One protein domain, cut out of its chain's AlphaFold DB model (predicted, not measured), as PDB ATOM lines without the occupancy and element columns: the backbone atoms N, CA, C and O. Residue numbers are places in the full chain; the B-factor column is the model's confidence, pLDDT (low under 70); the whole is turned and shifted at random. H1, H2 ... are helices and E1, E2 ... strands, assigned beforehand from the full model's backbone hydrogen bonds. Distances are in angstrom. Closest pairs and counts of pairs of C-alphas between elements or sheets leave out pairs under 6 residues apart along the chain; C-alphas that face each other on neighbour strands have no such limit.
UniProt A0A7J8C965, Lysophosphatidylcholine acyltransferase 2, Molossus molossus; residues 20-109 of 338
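This is residues 20 to 109 of the 338 residues of the protein "Lysophosphatidylcholine acyltransferase 2" of Molossus molossus (UniProt A0A7J8C965). This is a rod with little regular structure, mostly loops: a short antiparallel ribbon, E1 and E2, lies near the middle, H1 at one end, and H2 toward the other, its residues 104 to 108 near E1. Of 90 printed residues 33 are in named elements, two strands and two helices in the order E1, H1, E2, H2, class mixed. It is loose, radius of gyration of the C-alphas 16.6 A, spanning 51 by 23 by 20 A.

E1, residues 40 to 43, begins at C-alpha 40 (27.256, -26.697, -35.580). H1 is residues 60 to 68, E2 residues 76 to 79. H2, residues 93 to 108, 22.6 A long, ends at C-alpha 108 (29.164, -37.258, -33.745).

E1 and E2 are antiparallel at 161 degrees; N 41 and O 78, 2.8 A, are within hydrogen-bond range. The closest C-alphas of E1 and H2, Leu 41 and Met 104, are 7.1 A apart. H1 and H2 are apart; in both, every O i to N i+4 pair is within hydrogen-bond range.

The printed part has no cut; links E1 to H1 and E2 to H2 are long. Residues 20 to 34 and 49 to 58 have pLDDT under 70.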
ATOM      1  N   LEU A  20      21.321 -35.638 -34.604       42.84
ATOM      2  CA  LEU A  20      20.697 -34.946 -35.732       42.84
ATOM      3  C   LEU A  20      21.708 -33.939 -36.285       42.84
ATOM      4  O   LEU A  20      22.039 -32.951 -35.632       42.84
ATOM      5  N   VAL A  21      22.214 -34.187 -37.492       39.38
ATOM      6  CA  VAL A  21      23.089 -33.235 -38.187       39.38
ATOM      7  C   VAL A  21      22.215 -32.125 -38.764       39.38
ATOM      8  O   VAL A  21      21.550 -32.316 -39.781       39.38
ATOM      9  N   VAL A  22      22.194 -30.955 -38.122       39.12
ATOM     10  CA  VAL A  22      21.560 -29.764 -38.699       39.12
ATOM     11  C   VAL A  22      22.604 -28.986 -39.483       39.12
ATOM     12  O   VAL A  22      23.402 -28.240 -38.926       39.12
ATOM     13  N   ASN A  23      22.556 -29.120 -40.807       36.66
ATOM     14  CA  ASN A  23      23.137 -28.111 -41.680       36.66
ATOM     15  C   ASN A  23      22.295 -26.838 -41.540       36.66
ATOM     16  O   ASN A  23      21.130 -26.814 -41.940       36.66
ATOM     17  N   VAL A  24      22.856 -25.775 -40.960       31.88
ATOM     18  CA  VAL A  24      22.215 -24.454 -40.976       31.88
ATOM     19  C   VAL A  24      22.298 -23.924 -42.410       31.88
ATOM     20  O   VAL A  24      23.311 -23.381 -42.840       31.88
ATOM     21  N   ILE A  25      21.232 -24.148 -43.178       34.03
ATOM     22  CA  ILE A  25      21.085 -23.689 -44.561       34.03
ATOM     23  C   ILE A  25      20.727 -22.199 -44.533       34.03
ATOM     24  O   ILE A  25      19.596 -21.829 -44.218       34.03
ATOM     25  N   THR A  26      21.672 -21.327 -44.882       27.55
ATOM     26  CA  THR A  26      21.344 -19.963 -45.323       27.55
ATOM     27  C   THR A  26      20.868 -20.000 -46.779       27.55
ATOM     28  O   THR A  26      21.342 -20.814 -47.568       27.55
ATOM     29  N   LEU A  27      19.916 -19.123 -47.114       28.61
ATOM     30  CA  LEU A  27      19.058 -19.045 -48.317       28.61
ATOM     31  C   LEU A  27      19.727 -19.081 -49.719       28.61
ATOM     32  O   LEU A  27      19.039 -18.905 -50.718       28.61
ATOM     33  N   THR A  28      21.026 -19.347 -49.824       31.34
ATOM     34  CA  THR A  28      21.795 -19.453 -51.080       31.34
ATOM     35  C   THR A  28      22.606 -20.753 -51.205       31.34
ATOM     36  O   THR A  28      23.431 -20.880 -52.104       31.34
ATOM     37  N   GLY A  29      22.350 -21.744 -50.345       47.22
ATOM     38  CA  GLY A  29      23.171 -22.952 -50.220       47.22
ATOM     39  C   GLY A  29      24.261 -22.748 -49.165       47.22
ATOM     40  O   GLY A  29      24.878 -21.689 -49.092       47.22
ATOM     41  N   ALA A  30      24.478 -23.746 -48.304       52.34
ATOM     42  CA  ALA A  30      25.390 -23.640 -47.155       52.34
ATOM     43  C   ALA A  30      26.881 -23.515 -47.544       52.34
ATOM     44  O   ALA A  30      27.707 -23.149 -46.715       52.34
ATOM     45  N   PHE A  31      27.218 -23.785 -48.807       57.28
ATOM     46  CA  PHE A  31      28.577 -23.758 -49.341       57.28
ATOM     47  C   PHE A  31      28.624 -22.868 -50.584       57.28
ATOM     48  O   PHE A  31      28.564 -23.343 -51.716       57.28
ATOM     49  N   ILE A  32      28.707 -21.554 -50.377       62.66
ATOM     50  CA  ILE A  32      29.090 -20.633 -51.454       62.66
ATOM     51  C   ILE A  32      30.565 -20.935 -51.796       62.66
ATOM     52  O   ILE A  32      31.367 -21.094 -50.871       62.66
ATOM     53  N   PRO A  33      30.964 -21.038 -53.080       63.22
ATOM     54  CA  PRO A  33      32.348 -21.335 -53.436       63.22
ATOM     55  C   PRO A  33      33.338 -20.372 -52.765       63.22
ATOM     56  O   PRO A  33      33.242 -19.154 -52.912       63.22
ATOM     57  N   GLY A  34      34.292 -20.935 -52.021       68.75
ATOM     58  CA  GLY A  34      35.433 -20.208 -51.462       68.75
ATOM     59  C   GLY A  34      35.226 -19.482 -50.130       68.75
ATOM     60  O   GLY A  34      36.160 -18.809 -49.691       68.75
ATOM     61  N   VAL A  35      34.079 -19.624 -49.457       79.38
ATOM     62  CA  VAL A  35      33.871 -19.037 -48.118       79.38
ATOM     63  C   VAL A  35      34.092 -20.061 -46.997       79.38
ATOM     64  O   VAL A  35      33.759 -21.235 -47.169       79.38
ATOM     65  N   PRO A  36      34.647 -19.650 -45.840       82.81
ATOM     66  CA  PRO A  36      34.745 -20.523 -44.679       82.81
ATOM     67  C   PRO A  36      33.365 -20.793 -44.062       82.81
ATOM     68  O   PRO A  36      32.488 -19.929 -44.070       82.81
ATOM     69  N   VAL A  37      33.195 -21.982 -43.486       83.44
ATOM     70  CA  VAL A  37      31.949 -22.445 -42.856       83.44
ATOM     71  C   VAL A  37      32.247 -22.894 -41.431       83.44
ATOM     72  O   VAL A  37      33.234 -23.585 -41.196       83.44
ATOM     73  N   GLN A  38      31.396 -22.525 -40.473       85.44
ATOM     74  CA  GLN A  38      31.468 -23.039 -39.106       85.44
ATOM     75  C   GLN A  38      30.378 -24.097 -38.886       85.44
ATOM     76  O   GLN A  38      29.200 -23.737 -38.834       85.44
ATOM     77  N   PRO A  39      30.732 -25.386 -38.754       82.50
ATOM     78  CA  PRO A  39      29.748 -26.425 -38.484       82.50
ATOM     79  C   PRO A  39      29.207 -26.328 -37.054       82.50
ATOM     80  O   PRO A  39      29.944 -26.023 -36.114       82.50
ATOM     81  N   VAL A  40      27.920 -26.628 -36.888       82.12
ATOM     82  CA  VAL A  40      27.256 -26.697 -35.580       82.12
ATOM     83  C   VAL A  40      26.592 -28.062 -35.453       82.12
ATOM     84  O   VAL A  40      25.819 -28.461 -36.321       82.12
ATOM     85  N   LEU A  41      26.906 -28.784 -34.382       80.75
ATOM     86  CA  LEU A  41      26.371 -30.112 -34.105       80.75
ATOM     87  C   LEU A  41      25.263 -30.010 -33.060       80.75
ATOM     88  O   LEU A  41      25.419 -29.312 -32.057       80.75
ATOM     89  N   LEU A  42      24.163 -30.733 -33.280       80.75
ATOM     90  CA  LEU A  42      23.061 -30.840 -32.328       80.75
ATOM     91  C   LEU A  42      22.938 -32.281 -31.827       80.75
ATOM     92  O   LEU A  42      22.779 -33.216 -32.616       80.75
ATOM     93  N   ARG A  43      22.956 -32.468 -30.506       79.81
ATOM     94  CA  ARG A  43      22.649 -33.757 -29.869       79.81
ATOM     95  C   ARG A  43      21.363 -33.649 -29.061       79.81
ATOM     96  O   ARG A  43      21.143 -32.676 -28.341       79.81
ATOM     97  N   TYR A  44      20.532 -34.682 -29.153       82.44
ATOM     98  CA  TYR A  44      19.268 -34.781 -28.428       82.44
ATOM     99  C   TYR A  44      19.317 -35.989 -27.485       82.44
ATOM    100  O   TYR A  44      18.773 -37.044 -27.816       82.44
ATOM    101  N   PRO A  45      19.948 -35.871 -26.299       79.06
ATOM    102  CA  PRO A  45      20.125 -36.978 -25.351       79.06
ATOM    103  C   PRO A  45      18.832 -37.310 -24.577       79.06
ATOM    104  O   PRO A  45      18.845 -37.535 -23.367       79.06
ATOM    105  N   ASN A  46      17.683 -37.303 -25.257       79.19
ATOM    106  CA  ASN A  46      16.373 -37.546 -24.665       79.19
ATOM    107  C   ASN A  46      15.936 -39.006 -24.860       79.19
ATOM    108  O   ASN A  46      16.165 -39.624 -25.909       79.19
ATOM    109  N   LYS A  47      15.259 -39.562 -23.846       73.56
ATOM    110  CA  LYS A  47      14.751 -40.944 -23.886       73.56
ATOM    111  C   LYS A  47      13.727 -41.134 -25.001       73.56
ATOM    112  O   LYS A  47      13.826 -42.111 -25.741       73.56
ATOM    113  N   LEU A  48      12.794 -40.196 -25.155       73.56
ATOM    114  CA  LEU A  48      11.835 -40.193 -26.254       73.56
ATOM    115  C   LEU A  48      12.384 -39.340 -27.394       73.56
ATOM    116  O   LEU A  48      12.914 -38.251 -27.169       73.56
ATOM    117  N   ASP A  49      12.300 -39.866 -28.613       68.06
ATOM    118  CA  ASP A  49      12.586 -39.072 -29.800       68.06
ATOM    119  C   ASP A  49      11.316 -38.325 -30.220       68.06
ATOM    120  O   ASP A  49      10.359 -38.925 -30.707       68.06
ATOM    121  N   THR A  50      11.297 -37.020 -29.959       68.94
ATOM    122  CA  THR A  50      10.199 -36.110 -30.314       68.94
ATOM    123  C   THR A  50      10.606 -35.090 -31.378       68.94
ATOM    124  O   THR A  50       9.810 -34.226 -31.739       68.94
ATOM    125  N   VAL A  51      11.848 -35.156 -31.859       66.75
ATOM    126  CA  VAL A  51      12.477 -34.115 -32.688       66.75
ATOM    127  C   VAL A  51      12.824 -34.621 -34.080       66.75
ATOM    128  O   VAL A  51      12.815 -33.841 -35.031       66.75
ATOM    129  N   THR A  52      13.054 -35.925 -34.226       61.56
ATOM    130  CA  THR A  52      13.254 -36.574 -35.518       61.56
ATOM    131  C   THR A  52      11.901 -36.841 -36.170       61.56
ATOM    132  O   THR A  52      11.439 -37.976 -36.285       61.56
ATOM    133  N   TRP A  53      11.214 -35.773 -36.575       58.47
ATOM    134  CA  TRP A  53       9.998 -35.889 -37.373       58.47
ATOM    135  C   TRP A  53      10.370 -35.961 -38.852       58.47
ATOM    136  O   TRP A  53      10.329 -34.975 -39.588       58.47
ATOM    137  N   THR A  54      10.807 -37.144 -39.268       54.38
ATOM    138  CA  THR A  54      11.088 -37.464 -40.668       54.38
ATOM    139  C   THR A  54      10.043 -38.435 -41.214       54.38
ATOM    140  O   THR A  54       9.287 -39.049 -40.468       54.38
ATOM    141  N   TRP A  55      10.011 -38.542 -42.541       48.22
ATOM    142  CA  TRP A  55       9.032 -39.174 -43.441       48.22
ATOM    143  C   TRP A  55       8.556 -40.613 -43.127       48.22
ATOM    144  O   TRP A  55       7.691 -41.127 -43.830       48.22
ATOM    145  N   GLN A  56       9.066 -41.248 -42.070       47.38
ATOM    146  CA  GLN A  56       8.602 -42.520 -41.518       47.38
ATOM    147  C   GLN A  56       8.761 -42.451 -39.985       47.38
ATOM    148  O   GLN A  56       9.873 -42.521 -39.467       47.38
ATOM    149  N   GLY A  57       7.664 -42.231 -39.252       59.69
ATOM    150  CA  GLY A  57       7.718 -41.959 -37.811       59.69
ATOM    151  C   GLY A  57       6.344 -41.801 -37.156       59.69
ATOM    152  O   GLY A  57       5.317 -42.131 -37.747       59.69
ATOM    153  N   TYR A  58       6.327 -41.308 -35.915       66.00
ATOM    154  CA  TYR A  58       5.103 -41.118 -35.133       66.00
ATOM    155  C   TYR A  58       4.084 -40.215 -35.844       66.00
ATOM    156  O   TYR A  58       4.434 -39.191 -36.438       66.00
ATOM    157  N   THR A  59       2.797 -40.560 -35.733       73.62
ATOM    158  CA  THR A  59       1.715 -39.668 -36.170       73.62
ATOM    159  C   THR A  59       1.716 -38.386 -35.341       73.62
ATOM    160  O   THR A  59       2.209 -38.367 -34.214       73.62
ATOM    161  N   PHE A  60       1.109 -37.315 -35.858       76.19
ATOM    162  CA  PHE A  60       1.019 -36.039 -35.139       76.19
ATOM    163  C   PHE A  60       0.483 -36.205 -33.704       76.19
ATOM    164  O   PHE A  60       1.056 -35.670 -32.761       76.19
ATOM    165  N   ILE A  61      -0.564 -37.018 -33.520       80.75
ATOM    166  CA  ILE A  61      -1.164 -37.270 -32.200       80.75
ATOM    167  C   ILE A  61      -0.189 -38.017 -31.286       80.75
ATOM    168  O   ILE A  61      -0.018 -37.635 -30.131       80.75
ATOM    169  N   GLN A  62       0.474 -39.059 -31.795       78.62
ATOM    170  CA  GLN A  62       1.485 -39.796 -31.036       78.62
ATOM    171  C   GLN A  62       2.636 -38.879 -30.621       78.62
ATOM    172  O   GLN A  62       3.068 -38.924 -29.475       78.62
ATOM    173  N   LEU A  63       3.080 -37.997 -31.516       78.19
ATOM    174  CA  LEU A  63       4.138 -37.035 -31.235       78.19
ATOM    175  C   LEU A  63       3.717 -36.030 -30.158       78.19
ATOM    176  O   LEU A  63       4.494 -35.762 -29.242       78.19
ATOM    177  N   CYS A  64       2.479 -35.525 -30.209       80.62
ATOM    178  CA  CYS A  64       1.926 -34.686 -29.148       80.62
ATOM    179  C   CYS A  64       1.937 -35.422 -27.805       80.62
ATOM    180  O   CYS A  64       2.446 -34.878 -26.830       80.62
ATOM    181  N   VAL A  65       1.447 -36.664 -27.754       83.25
ATOM    182  CA  VAL A  65       1.436 -37.478 -26.526       83.25
ATOM    183  C   VAL A  65       2.855 -37.693 -25.994       83.25
ATOM    184  O   VAL A  65       3.104 -37.442 -24.819       83.25
ATOM    185  N   LEU A  66       3.806 -38.075 -26.849       80.88
ATOM    186  CA  LEU A  66       5.207 -38.270 -26.463       80.88
ATOM    187  C   LEU A  66       5.852 -36.976 -25.955       80.88
ATOM    188  O   LEU A  66       6.593 -37.004 -24.972       80.88
ATOM    189  N   THR A  67       5.531 -35.844 -26.581       80.88
ATOM    190  CA  THR A  67       6.006 -34.521 -26.156       80.88
ATOM    191  C   THR A  67       5.421 -34.140 -24.798       80.88
ATOM    192  O   THR A  67       6.157 -33.688 -23.925       80.88
ATOM    193  N   PHE A  68       4.132 -34.397 -24.555       83.12
ATOM    194  CA  PHE A  68       3.510 -34.186 -23.241       83.12
ATOM    195  C   PHE A  68       4.069 -35.123 -22.161       83.12
ATOM    196  O   PHE A  68       4.157 -34.735 -20.997       83.12
ATOM    197  N   CYS A  69       4.499 -36.329 -22.533       83.56
ATOM    198  CA  CYS A  69       5.185 -37.261 -21.640       83.56
ATOM    199  C   CYS A  69       6.665 -36.904 -21.392       83.56
ATOM    200  O   CYS A  69       7.301 -37.538 -20.546       83.56
ATOM    201  N   GLN A  70       7.216 -35.895 -22.079       81.62
ATOM    202  CA  GLN A  70       8.589 -35.413 -21.921       81.62
ATOM    203  C   GLN A  70       8.600 -33.911 -21.565       81.62
ATOM    204  O   GLN A  70       8.826 -33.066 -22.431       81.62
ATOM    205  N   PRO A  71       8.403 -33.546 -20.280       80.94
ATOM    206  CA  PRO A  71       8.258 -32.149 -19.852       80.94
ATOM    207  C   PRO A  71       9.492 -31.273 -20.127       80.94
ATOM    208  O   PRO A  71       9.377 -30.051 -20.172       80.94
ATOM    209  N   PHE A  72      10.663 -31.883 -20.331       82.44
ATOM    210  CA  PHE A  72      11.892 -31.195 -20.713       82.44
ATOM    211  C   PHE A  72      12.551 -31.913 -21.887       82.44
ATOM    212  O   PHE A  72      12.800 -33.115 -21.816       82.44
ATOM    213  N   THR A  73      12.877 -31.165 -22.942       81.19
ATOM    214  CA  THR A  73      13.671 -31.653 -24.076       81.19
ATOM    215  C   THR A  73      15.044 -30.998 -24.012       81.19
ATOM    216  O   THR A  73      15.172 -29.785 -24.175       81.19
ATOM    217  N   ARG A  74      16.077 -31.792 -23.728       82.81
ATOM    218  CA  ARG A  74      17.468 -31.334 -23.683       82.81
ATOM    219  C   ARG A  74      18.051 -31.324 -25.092       82.81
ATOM    220  O   ARG A  74      17.903 -32.298 -25.826       82.81
ATOM    221  N   VAL A  75      18.736 -30.243 -25.440       84.44
ATOM    222  CA  VAL A  75      19.501 -30.115 -26.684       84.44
ATOM    223  C   VAL A  75      20.907 -29.681 -26.313       84.44
ATOM    224  O   VAL A  75      21.076 -28.750 -25.526       84.44
ATOM    225  N   GLU A  76      21.905 -30.361 -26.853       84.81
ATOM    226  CA  GLU A  76      23.308 -29.982 -26.714       84.81
ATOM    227  C   GLU A  76      23.783 -29.421 -28.048       84.81
ATOM    228  O   GLU A  76      23.609 -30.058 -29.087       84.81
ATOM    229  N   VAL A  77      24.340 -28.212 -28.007       85.75
ATOM    230  CA  VAL A  77      24.827 -27.492 -29.183       85.75
ATOM    231  C   VAL A  77      26.341 -27.409 -29.084       85.75
ATOM    232  O   VAL A  77      26.864 -26.843 -28.123       85.75
ATOM    233  N   GLU A  78      27.043 -27.960 -30.066       85.12
ATOM    234  CA  GLU A  78      28.501 -27.902 -30.156       85.12
ATOM    235  C   GLU A  78      28.912 -27.106 -31.395       85.12
ATOM    236  O   GLU A  78      28.532 -27.430 -32.519       85.12
ATOM    237  N   PHE A  79      29.699 -26.054 -31.187       86.81
ATOM    238  CA  PHE A  79      30.264 -25.251 -32.266       86.81
ATOM    239  C   PHE A  79      31.634 -25.813 -32.637       86.81
ATOM    240  O   PHE A  79      32.574 -25.726 -31.844       86.81
ATOM    241  N   MET A  80      31.762 -26.369 -33.839       85.12
ATOM    242  CA  MET A  80      33.044 -26.861 -34.338       85.12
ATOM    243  C   MET A  80      33.959 -25.696 -34.761       85.12
ATOM    244  O   MET A  80      33.489 -24.571 -34.984       85.12
ATOM    245  N   PRO A  81      35.274 -25.941 -34.912       89.38
ATOM    246  CA  PRO A  81      36.185 -24.970 -35.501       89.38
ATOM    247  C   PRO A  81      35.751 -24.563 -36.914       89.38
ATOM    248  O   PRO A  81      35.257 -25.388 -37.687       89.38
ATOM    249  N   VAL A  82      35.983 -23.293 -37.255       88.12
ATOM    250  CA  VAL A  82      35.728 -22.755 -38.598       88.12
ATOM    251  C   VAL A  82      36.568 -23.517 -39.624       88.12
ATOM    252  O   VAL A  82      37.791 -23.579 -39.514       88.12
ATOM    253  N   GLN A  83      35.907 -24.077 -40.630       84.81
ATOM    254  CA  GLN A  83      36.520 -24.809 -41.730       84.81
ATOM    255  C   GLN A  83      36.718 -23.869 -42.915       84.81
ATOM    256  O   GLN A  83      35.762 -23.261 -43.392       84.81
ATOM    257  N   ALA A  84      37.950 -23.759 -43.408       87.25
ATOM    258  CA  ALA A  84      38.268 -22.993 -44.609       87.25
ATOM    259  C   ALA A  84      38.544 -23.938 -45.796       87.25
ATOM    260  O   ALA A  84      39.209 -24.965 -45.604       87.25
ATOM    261  N   PRO A  85      38.056 -23.622 -47.009       86.38
ATOM    262  CA  PRO A  85      38.349 -24.420 -48.193       86.38
ATOM    263  C   PRO A  85      39.809 -24.236 -48.631       86.38
ATOM    264  O   PRO A  85      40.337 -23.117 -48.637       86.38
ATOM    265  N   ASN A  86      40.455 -25.331 -49.021       88.56
ATOM    266  CA  ASN A  86      41.759 -25.310 -49.682       88.56
ATOM    267  C   ASN A  86      41.627 -24.854 -51.156       88.56
ATOM    268  O   ASN A  86      40.531 -24.585 -51.646       88.56
ATOM    269  N   ASP A  87      42.741 -24.716 -51.878       87.81
ATOM    270  CA  ASP A  87      42.712 -24.167 -53.244       87.81
ATOM    271  C   ASP A  87      41.985 -25.055 -54.271       87.81
ATOM    272  O   ASP A  87      41.506 -24.541 -55.285       87.81
ATOM    273  N   GLU A  88      41.854 -26.355 -54.002       85.12
ATOM    274  CA  GLU A  88      41.085 -27.303 -54.817       85.12
ATOM    275  C   GLU A  88      39.582 -27.215 -54.499       85.12
ATOM    276  O   GLU A  88      38.753 -27.076 -55.394       85.12
ATOM    277  N   GLU A  89      39.230 -27.165 -53.218       83.12
ATOM    278  CA  GLU A  89      37.871 -27.010 -52.681       83.12
ATOM    279  C   GLU A  89      37.238 -25.653 -53.002       83.12
ATOM    280  O   GLU A  89      36.017 -25.523 -53.080       83.12
ATOM    281  N   LYS A  90      38.055 -24.619 -53.225       83.06
ATOM    282  CA  LYS A  90      37.576 -23.339 -53.771       83.06
ATOM    283  C   LYS A  90      37.038 -23.490 -55.194       83.06
ATOM    284  O   LYS A  90      36.164 -22.719 -55.583       83.06
ATOM    285  N   ARG A  91      37.580 -24.436 -55.973       84.31
ATOM    286  CA  ARG A  91      37.162 -24.715 -57.357       84.31
ATOM    287  C   ARG A  91      35.993 -25.692 -57.406       84.31
ATOM    288  O   ARG A  91      35.155 -25.558 -58.292       84.31
ATOM    289  N   ASP A  92      35.927 -26.626 -56.458       79.00
ATOM    290  CA  ASP A  92      34.823 -27.575 -56.317       79.00
ATOM    291  C   ASP A  92      34.175 -27.497 -54.915       79.00
ATOM    292  O   ASP A  92      34.663 -28.112 -53.957       79.00
ATOM    293  N   PRO A  93      33.047 -26.774 -54.773       76.06
ATOM    294  CA  PRO A  93      32.348 -26.640 -53.495       76.06
ATOM    295  C   PRO A  93      31.748 -27.964 -52.992       76.06
ATOM    296  O   PRO A  93      31.460 -28.079 -51.798       76.06
ATOM    297  N   VAL A  94      31.561 -28.969 -53.858       75.38
ATOM    298  CA  VAL A  94      31.022 -30.281 -53.467       75.38
ATOM    299  C   VAL A  94      32.059 -31.062 -52.664       75.38
ATOM    300  O   VAL A  94      31.704 -31.686 -51.663       75.38
ATOM    301  N   LEU A  95      33.340 -30.973 -53.038       79.62
ATOM    302  CA  LEU A  95      34.436 -31.575 -52.271       79.62
ATOM    303  C   LEU A  95      34.538 -30.967 -50.871       79.62
ATOM    304  O   LEU A  95      34.646 -31.699 -49.886       79.62
ATOM    305  N   PHE A  96      34.412 -29.639 -50.770       81.31
ATOM    306  CA  PHE A  96      34.418 -28.946 -49.483       81.31
ATOM    307  C   PHE A  96      33.249 -29.389 -48.595       81.31
ATOM    308  O   PHE A  96      33.449 -29.733 -47.428       81.31
ATOM    309  N   ALA A  97      32.039 -29.448 -49.161       78.50
ATOM    310  CA  ALA A  97      30.851 -29.922 -48.459       78.50
ATOM    311  C   ALA A  97      31.000 -31.380 -47.994       78.50
ATOM    312  O   ALA A  97      30.652 -31.707 -46.858       78.50
ATOM    313  N   GLY A  98      31.567 -32.243 -48.845       77.19
ATOM    314  CA  GLY A  98      31.854 -33.640 -48.531       77.19
ATOM    315  C   GLY A  98      32.804 -33.787 -47.344       77.19
ATOM    316  O   GLY A  98      32.484 -34.518 -46.405       77.19
ATOM    317  N   ARG A  99      33.917 -33.042 -47.331       83.81
ATOM    318  CA  ARG A  99      34.879 -33.052 -46.217       83.81
ATOM    319  C   ARG A  99      34.257 -32.553 -44.916       83.81
ATOM    320  O   ARG A  99      34.414 -33.196 -43.881       83.81
ATOM    321  N   VAL A 100      33.551 -31.419 -44.957       83.19
ATOM    322  CA  VAL A 100      32.892 -30.849 -43.770       83.19
ATOM    323  C   VAL A 100      31.868 -31.829 -43.195       83.19
ATOM    324  O   VAL A 100      31.840 -32.030 -41.984       83.19
ATOM    325  N   ARG A 101      31.098 -32.511 -44.050       80.00
ATOM    326  CA  ARG A 101      30.174 -33.573 -43.633       80.00
ATOM    327  C   ARG A 101      30.893 -34.727 -42.928       80.00
ATOM    328  O   ARG A 101      30.409 -35.168 -41.890       80.00
ATOM    329  N   THR A 102      32.029 -35.196 -43.449       79.50
ATOM    330  CA  THR A 102      32.818 -36.260 -42.805       79.50
ATOM    331  C   THR A 102      33.310 -35.834 -41.424       79.50
ATOM    332  O   THR A 102      33.110 -36.565 -40.462       79.50
ATOM    333  N   LEU A 103      33.846 -34.616 -41.293       84.38
ATOM    334  CA  LEU A 103      34.301 -34.080 -40.003       84.38
ATOM    335  C   LEU A 103      33.166 -33.987 -38.973       84.38
ATOM    336  O   LEU A 103      33.356 -34.302 -37.800       84.38
ATOM    337  N   MET A 104      31.978 -33.553 -39.402       81.62
ATOM    338  CA  MET A 104      30.800 -33.503 -38.533       81.62
ATOM    339  C   MET A 104      30.362 -34.902 -38.084       81.62
ATOM    340  O   MET A 104      29.963 -35.075 -36.935       81.62
ATOM    341  N   ALA A 105      30.431 -35.890 -38.977       79.12
ATOM    342  CA  ALA A 105      30.053 -37.268 -38.683       79.12
ATOM    343  C   ALA A 105      31.040 -37.953 -37.730       79.12
ATOM    344  O   ALA A 105      30.607 -38.596 -36.777       79.12
ATOM    345  N   GLU A 106      32.345 -37.737 -37.919       82.50
ATOM    346  CA  GLU A 106      33.395 -38.188 -36.996       82.50
ATOM    347  C   GLU A 106      33.205 -37.594 -35.593       82.50
ATOM    348  O   GLU A 106      33.273 -38.313 -34.599       82.50
ATOM    349  N   ALA A 107      32.891 -36.298 -35.491       83.19
ATOM    350  CA  ALA A 107      32.637 -35.636 -34.207       83.19
ATOM    351  C   ALA A 107      31.345 -36.113 -33.504       83.19
ATOM    352  O   ALA A 107      31.174 -35.939 -32.292       83.19
ATOM    353  N   LEU A 108      30.411 -36.693 -34.259       78.69
ATOM    354  CA  LEU A 108      29.164 -37.258 -33.745       78.69
ATOM    355  C   LEU A 108      29.216 -38.778 -33.547       78.69
ATOM    356  O   LEU A 108      28.266 -39.311 -32.979       78.69
ATOM    357  N   ASP A 109      30.294 -39.438 -33.977       78.19
ATOM    358  CA  ASP A 109      30.439 -40.897 -33.997       78.19
ATOM    359  C   ASP A 109      29.275 -41.592 -34.734       78.19
ATOM    360  O   ASP A 109      28.667 -42.549 -34.252       78.19
TER     361      ASP A 109